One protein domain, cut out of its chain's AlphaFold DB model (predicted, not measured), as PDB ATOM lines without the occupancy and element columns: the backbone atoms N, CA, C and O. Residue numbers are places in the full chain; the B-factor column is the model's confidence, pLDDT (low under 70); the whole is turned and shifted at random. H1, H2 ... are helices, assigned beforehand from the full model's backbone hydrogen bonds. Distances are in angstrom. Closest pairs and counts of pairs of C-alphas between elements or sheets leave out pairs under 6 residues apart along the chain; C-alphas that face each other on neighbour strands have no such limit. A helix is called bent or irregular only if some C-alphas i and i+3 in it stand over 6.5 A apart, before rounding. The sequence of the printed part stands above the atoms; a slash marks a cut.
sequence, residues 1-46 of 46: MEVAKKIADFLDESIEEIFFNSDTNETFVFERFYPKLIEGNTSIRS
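What this domain is: This is residues 1 to 46 of the 46 residues of an uncharacterized protein of Bacillus thuringiensis Bt407 (UniProt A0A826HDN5). One long helix, H3, makes most of the length of this model, and two short helices, H1 and H2, pack together as a small loose group beside its first part and middle. The end of H3, residues 41 to 44, sticks out beyond them with the tail of residues 45 and 46. The printed part has 46 residues, with three named helices in the order H1, H2, H3 and no named strand; its class is all helix. It is only just loose, close to compact, with a radius of gyration of the C-alphas of 11.5 A, and elongated, spanning 35 by 22 by 13 A.

How they stand to each other: Start with H1, residues 2 to 11, which touches H2, residues 15 to 19; their closest C-alphas, those of Ala 8 and Ile 15, are 5.6 A apart. Go on to H3, residues 25 to 44: H1 only just touches it, with 3 pairs of C-alphas within 8 A, and H3 does so with residues 32 to 36 alone. The closest C-alphas there are those of Leu 11 and Lys 36, 6.9 A apart. H1 and H3 run the same way at a steep tilt of 65 degrees. H2 and H3 are close but not clearly touching; their closest C-alphas, those of Ile 18 and Phe 28, are 7.9 A apart. In H1 and H2 every O i to N i+4 pair is within hydrogen-bond range; in H3, 13 of 16 are.

Where its parts are: Find C-alpha 2 at (-28.492, 5.805, 9.217); from there H1 runs 14.3 A to C-alpha 11. H2, from Ile 15 to Phe 19, is 6.0 A long. H3 begins at C-alpha 25, (-23.477, 12.020, 26.039), and runs 27.4 A to C-alpha 44, (-4.145, 11.207, 6.605). It is irregular, but only just: C-alphas 31 and 34 are 6.7 A apart.

The domain as a whole: The two C-alphas farthest apart are those of Ser 22 and Ser 46, at 35.7 A. Residues 20 to 27, of which 25 to 27 belong to H3, stand free. The printed part has no cut, and both links are tight. Look at the B-factor column: pLDDT is under 70 at residue 1 and residues 41 to 46.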
ATOM      1  N   MET A   1     -32.052   5.951  11.663       67.12
ATOM      2  CA  MET A   1     -31.144   4.794  11.841       67.12
ATOM      3  C   MET A   1     -29.812   4.966  11.115       67.12
ATOM      4  O   MET A   1     -28.803   4.554  11.664       67.12
ATOM      5  N   GLU A   2     -29.762   5.618   9.946       89.12
ATOM      6  CA  GLU A   2     -28.492   5.805   9.217       89.12
ATOM      7  C   GLU A   2     -27.405   6.566   9.986       89.12
ATOM      8  O   GLU A   2     -26.240   6.201   9.905       89.12
ATOM      9  N   VAL A   3     -27.767   7.605  10.748       87.56
ATOM     10  CA  VAL A   3     -26.787   8.388  11.523       87.56
ATOM     11  C   VAL A   3     -26.137   7.538  12.616       87.56
ATOM     12  O   VAL A   3     -24.920   7.542  12.736       87.56
ATOM     13  N   ALA A   4     -26.932   6.758  13.355       87.06
ATOM     14  CA  ALA A   4     -26.423   5.843  14.376       87.06
ATOM     15  C   ALA A   4     -25.451   4.817  13.781       87.06
ATOM     16  O   ALA A   4     -24.392   4.577  14.348       87.06
ATOM     17  N   LYS A   5     -25.771   4.288  12.593       91.44
ATOM     18  CA  LYS A   5     -24.891   3.365  11.876       91.44
ATOM     19  C   LYS A   5     -23.578   4.025  11.444       91.44
ATOM     20  O   LYS A   5     -22.527   3.456  11.666       91.44
ATOM     21  N   LYS A   6     -23.622   5.253  10.917       91.88
ATOM     22  CA  LYS A   6     -22.404   6.006  10.560       91.88
ATOM     23  C   LYS A   6     -21.495   6.262  11.763       91.88
ATOM     24  O   LYS A   6     -20.281   6.234  11.613       91.88
ATOM     25  N   ILE A   7     -22.076   6.532  12.934       89.00
ATOM     26  CA  ILE A   7     -21.314   6.729  14.174       89.00
ATOM     27  C   ILE A   7     -20.699   5.400  14.630       89.00
ATOM     28  O   ILE A   7     -19.515   5.372  14.940       89.00
ATOM     29  N   ALA A   8     -21.471   4.312  14.605       91.25
ATOM     30  CA  ALA A   8     -20.993   2.962  14.901       91.25
ATOM     31  C   ALA A   8     -19.838   2.536  13.984       91.25
ATOM     32  O   ALA A   8     -18.769   2.179  14.469       91.25
ATOM     33  N   ASP A   9     -20.007   2.691  12.670       92.69
ATOM     34  CA  ASP A   9     -18.982   2.376  11.671       92.69
ATOM     35  C   ASP A   9     -17.711   3.226  11.873       92.69
ATOM     36  O   ASP A   9     -16.598   2.734  11.710       92.69
ATOM     37  N   PHE A  10     -17.853   4.506  12.240       91.00
ATOM     38  CA  PHE A  10     -16.713   5.391  12.509       91.00
ATOM     39  C   PHE A  10     -15.951   5.001  13.782       91.00
ATOM     40  O   PHE A  10     -14.721   5.082  13.826       91.00
ATOM     41  N   LEU A  11     -16.675   4.593  14.823       90.56
ATOM     42  CA  LEU A  11     -16.101   4.206  16.107       90.56
ATOM     43  C   LEU A  11     -15.651   2.749  16.152       90.56
ATOM     44  O   LEU A  11     -14.924   2.404  17.078       90.56
ATOM     45  N   ASP A  12     -15.987   1.938  15.149       92.19
ATOM     46  CA  ASP A  12     -15.764   0.486  15.156       92.19
ATOM     47  C   ASP A  12     -16.362  -0.172  16.417       92.19
ATOM     48  O   ASP A  12     -15.738  -0.985  17.093       92.19
ATOM     49  N   GLU A  13     -17.578   0.254  16.767       91.19
ATOM     50  CA  GLU A  13     -18.335  -0.184  17.944       91.19
ATOM     51  C   GLU A  13     -19.776  -0.518  17.547       91.19
ATOM     52  O   GLU A  13     -20.288  -0.027  16.536       91.19
ATOM     53  N   SER A  14     -20.473  -1.324  18.350       92.38
ATOM     54  CA  SER A  14     -21.894  -1.591  18.108       92.38
ATOM     55  C   SER A  14     -22.777  -0.383  18.445       92.38
ATOM     56  O   SER A  14     -22.463   0.445  19.303       92.38
ATOM     57  N   ILE A  15     -23.940  -0.289  17.788       89.88
ATOM     58  CA  ILE A  15     -24.946   0.737  18.110       89.88
ATOM     59  C   ILE A  15     -25.369   0.592  19.574       89.88
ATOM     60  O   ILE A  15     -25.582   1.584  20.266       89.88
ATOM     61  N   GLU A  16     -25.465  -0.638  20.067       89.94
ATOM     62  CA  GLU A  16     -25.861  -0.917  21.432       89.94
ATOM     63  C   GLU A  16     -24.859  -0.356  22.448       89.94
ATOM     64  O   GLU A  16     -25.265   0.301  23.403       89.94
ATOM     65  N   GLU A  17     -23.558  -0.524  22.216       87.50
ATOM     66  CA  GLU A  17     -22.503   0.028  23.081       87.50
ATOM     67  C   GLU A  17     -22.451   1.563  23.059       87.50
ATOM     68  O   GLU A  17     -22.058   2.191  24.042       87.50
ATOM     69  N   ILE A  18     -22.873   2.187  21.958       86.06
ATOM     70  CA  ILE A  18     -22.883   3.649  21.803       86.06
ATOM     71  C   ILE A  18     -24.130   4.289  22.423       86.06
ATOM     72  O   ILE A  18     -24.041   5.371  22.998       86.06
ATOM     73  N   PHE A  19     -25.298   3.661  22.284       82.19
ATOM     74  CA  PHE A  19     -26.576   4.270  22.669       82.19
ATOM     75  C   PHE A  19     -27.170   3.703  23.967       82.19
ATOM     76  O   PHE A  19     -28.066   4.332  24.528       82.19
ATOM     77  N   PHE A  20     -26.680   2.560  24.459       85.12
ATOM     78  CA  PHE A  20     -27.088   1.964  25.741       85.12
ATOM     79  C   PHE A  20     -25.953   1.896  26.776       85.12
ATOM     80  O   PHE A  20     -26.048   1.124  27.732       85.12
ATOM     81  N   ASN A  21     -24.888   2.690  26.627       81.38
ATOM     82  CA  ASN A  21     -23.909   2.840  27.706       81.38
ATOM     83  C   ASN A  21     -24.487   3.626  28.894       81.38
ATOM     84  O   ASN A  21     -25.520   4.290  28.808       81.38
ATOM     85  N   SER A  22     -23.808   3.507  30.033       85.06
ATOM     86  CA  SER A  22     -24.144   4.205  31.275       85.06
ATOM     87  C   SER A  22     -23.666   5.656  31.317       85.06
ATOM     88  O   SER A  22     -23.945   6.355  32.293       85.06
ATOM     89  N   ASP A  23     -22.916   6.093  30.310       85.50
ATOM     90  CA  ASP A  23     -22.198   7.355  30.343       85.50
ATOM     91  C   ASP A  23     -23.080   8.498  29.846       85.50
ATOM     92  O   ASP A  23     -24.053   8.329  29.105       85.50
ATOM     93  N   THR A  24     -22.752   9.717  30.268       86.06
ATOM     94  CA  THR A  24     -23.409  10.892  29.701       86.06
ATOM     95  C   THR A  24     -22.955  11.089  28.256       86.06
ATOM     96  O   THR A  24     -21.804  10.818  27.910       86.06
ATOM     97  N   ASN A  25     -23.826  11.662  27.420       84.81
ATOM     98  CA  ASN A  25     -23.477  12.020  26.039       84.81
ATOM     99  C   ASN A  25     -22.201  12.878  25.953       84.81
ATOM    100  O   ASN A  25     -21.449  12.771  24.991       84.81
ATOM    101  N   GLU A  26     -21.962  13.737  26.949       87.75
ATOM    102  CA  GLU A  26     -20.751  14.555  27.033       87.75
ATOM    103  C   GLU A  26     -19.498  13.686  27.189       87.75
ATOM    104  O   GLU A  26     -18.571  13.801  26.388       87.75
ATOM    105  N   THR A  27     -19.508  12.768  28.159       87.94
ATOM    106  CA  THR A  27     -18.406  11.825  28.408       87.94
ATOM    107  C   THR A  27     -18.137  10.975  27.169       87.94
ATOM    108  O   THR A  27     -17.003  10.899  26.703       87.94
ATOM    109  N   PHE A  28     -19.195  10.443  26.549       88.50
ATOM    110  CA  PHE A  28     -19.102   9.692  25.297       88.50
ATOM    111  C   PHE A  28     -18.377  10.476  24.186       88.50
ATOM    112  O   PHE A  28     -17.460   9.959  23.542       88.50
ATOM    113  N   VAL A  29     -18.754  11.740  23.958       87.06
ATOM    114  CA  VAL A  29     -18.146  12.561  22.898       87.06
ATOM    115  C   VAL A  29     -16.672  12.852  23.190       87.06
ATOM    116  O   VAL A  29     -15.841  12.750  22.283       87.06
ATOM    117  N   PHE A  30     -16.334  13.201  24.432       89.00
ATOM    118  CA  PHE A  30     -14.962  13.550  24.800       89.00
ATOM    119  C   PHE A  30     -14.017  12.356  24.852       89.00
ATOM    120  O   PHE A  30     -12.881  12.476  24.397       89.00
ATOM    121  N   GLU A  31     -14.472  11.217  25.362       88.50
ATOM    122  CA  GLU A  31     -13.600  10.069  25.613       88.50
ATOM    123  C   GLU A  31     -13.556   9.074  24.455       88.50
ATOM    124  O   GLU A  31     -12.547   8.399  24.276       88.50
ATOM    125  N   ARG A  32     -14.617   8.990  23.642       87.81
ATOM    126  CA  ARG A  32     -14.705   7.994  22.559       87.81
ATOM    127  C   ARG A  32     -14.643   8.644  21.183       87.81
ATOM    128  O   ARG A  32     -13.853   8.234  20.334       87.81
ATOM    129  N   PHE A  33     -15.421   9.703  20.960       89.25
ATOM    130  CA  PHE A  33     -15.559  10.290  19.622       89.25
ATOM    131  C   PHE A  33     -14.385  11.185  19.201       89.25
ATOM    132  O   PHE A  33     -13.815  10.990  18.123       89.25
ATOM    133  N   TYR A  34     -13.991  12.160  20.028       90.69
ATOM    134  CA  TYR A  34     -12.895  13.074  19.679       90.69
ATOM    135  C   TYR A  34     -11.535  12.389  19.475       90.69
ATOM    136  O   TYR A  34     -10.859  12.742  18.506       90.69
ATOM    137  N   PRO A  35     -11.112  11.414  20.301       90.69
ATOM    138  CA  PRO A  35      -9.842  10.725  20.084       90.69
ATOM    139  C   PRO A  35      -9.771  10.038  18.717       90.69
ATOM    140  O   PRO A  35      -8.808  10.238  17.976       90.69
ATOM    141  N   LYS A  36     -10.843   9.344  18.316       89.56
ATOM    142  CA  LYS A  36     -10.939   8.663  17.016       89.56
ATOM    143  C   LYS A  36     -10.874   9.645  15.834       89.56
ATOM    144  O   LYS A  36     -10.241   9.364  14.816       89.56
ATOM    145  N   LEU A  37     -11.459  10.841  15.975       87.88
ATOM    146  CA  LEU A  37     -11.322  11.933  14.994       87.88
ATOM    147  C   LEU A  37      -9.882  12.431  14.850       87.88
ATOM    148  O   LEU A  37      -9.467  12.806  13.749       87.88
ATOM    149  N   ILE A  38      -9.126  12.480  15.945       88.19
ATOM    150  CA  ILE A  38      -7.726  12.911  15.926       88.19
ATOM    151  C   ILE A  38      -6.863  11.842  15.250       88.19
ATOM    152  O   ILE A  38      -6.085  12.189  14.363       88.19
ATOM    153  N   GLU A  39      -7.049  10.566  15.596       83.75
ATOM    154  CA  GLU A  39      -6.350   9.426  14.980       83.75
ATOM    155  C   GLU A  39      -6.583   9.340  13.466       83.75
ATOM    156  O   GLU A  39      -5.641   9.192  12.683       83.75
ATOM    157  N   GLY A  40      -7.837   9.495  13.031       73.31
ATOM    158  CA  GLY A  40      -8.169   9.532  11.608       73.31
ATOM    159  C   GLY A  40      -7.463  10.678  10.874       73.31
ATOM    160  O   GLY A  40      -7.010  10.508   9.745       73.31
ATOM    161  N   ASN A  41      -7.302  11.834  11.524       68.19
ATOM    162  CA  ASN A  41      -6.637  12.996  10.932       68.19
ATOM    163  C   ASN A  41      -5.106  12.902  10.923       68.19
ATOM    164  O   ASN A  41      -4.478  13.446  10.012       68.19
ATOM    165  N   THR A  42      -4.483  12.247  11.906       62.47
ATOM    166  CA  THR A  42      -3.031  12.016  11.899       62.47
ATOM    167  C   THR A  42      -2.631  10.984  10.851       62.47
ATOM    168  O   THR A  42      -1.633  11.203  10.172       62.47
ATOM    169  N   SER A  43      -3.441   9.941  10.637       56.94
ATOM    170  CA  SER A  43      -3.226   8.919   9.596       56.94
ATOM    171  C   SER A  43      -3.279   9.480   8.163       56.94
ATOM    172  O   SER A  43      -2.565   9.022   7.279       56.94
ATOM    173  N   ILE A  44      -4.071  10.533   7.919       56.69
ATOM    174  CA  ILE A  44      -4.145  11.207   6.605       56.69
ATOM    175  C   ILE A  44      -2.912  12.099   6.337       56.69
ATOM    176  O   ILE A  44      -2.631  12.446   5.190       56.69
ATOM    177  N   ARG A  45      -2.185  12.510   7.383       54.69
ATOM    178  CA  ARG A  45      -1.037  13.431   7.280       54.69
ATOM    179  C   ARG A  45       0.330  12.735   7.238       54.69
ATOM    180  O   ARG A  45       1.324  13.445   7.084       54.69
ATOM    181  N   SER A  46       0.385  11.413   7.398       48.28
ATOM    182  CA  SER A  46       1.609  10.593   7.375       48.28
ATOM    183  C   SER A  46       1.861   9.932   6.028       48.28
ATOM    184  O   SER A  46       0.885   9.375   5.479       48.28
TER     185      SER A  46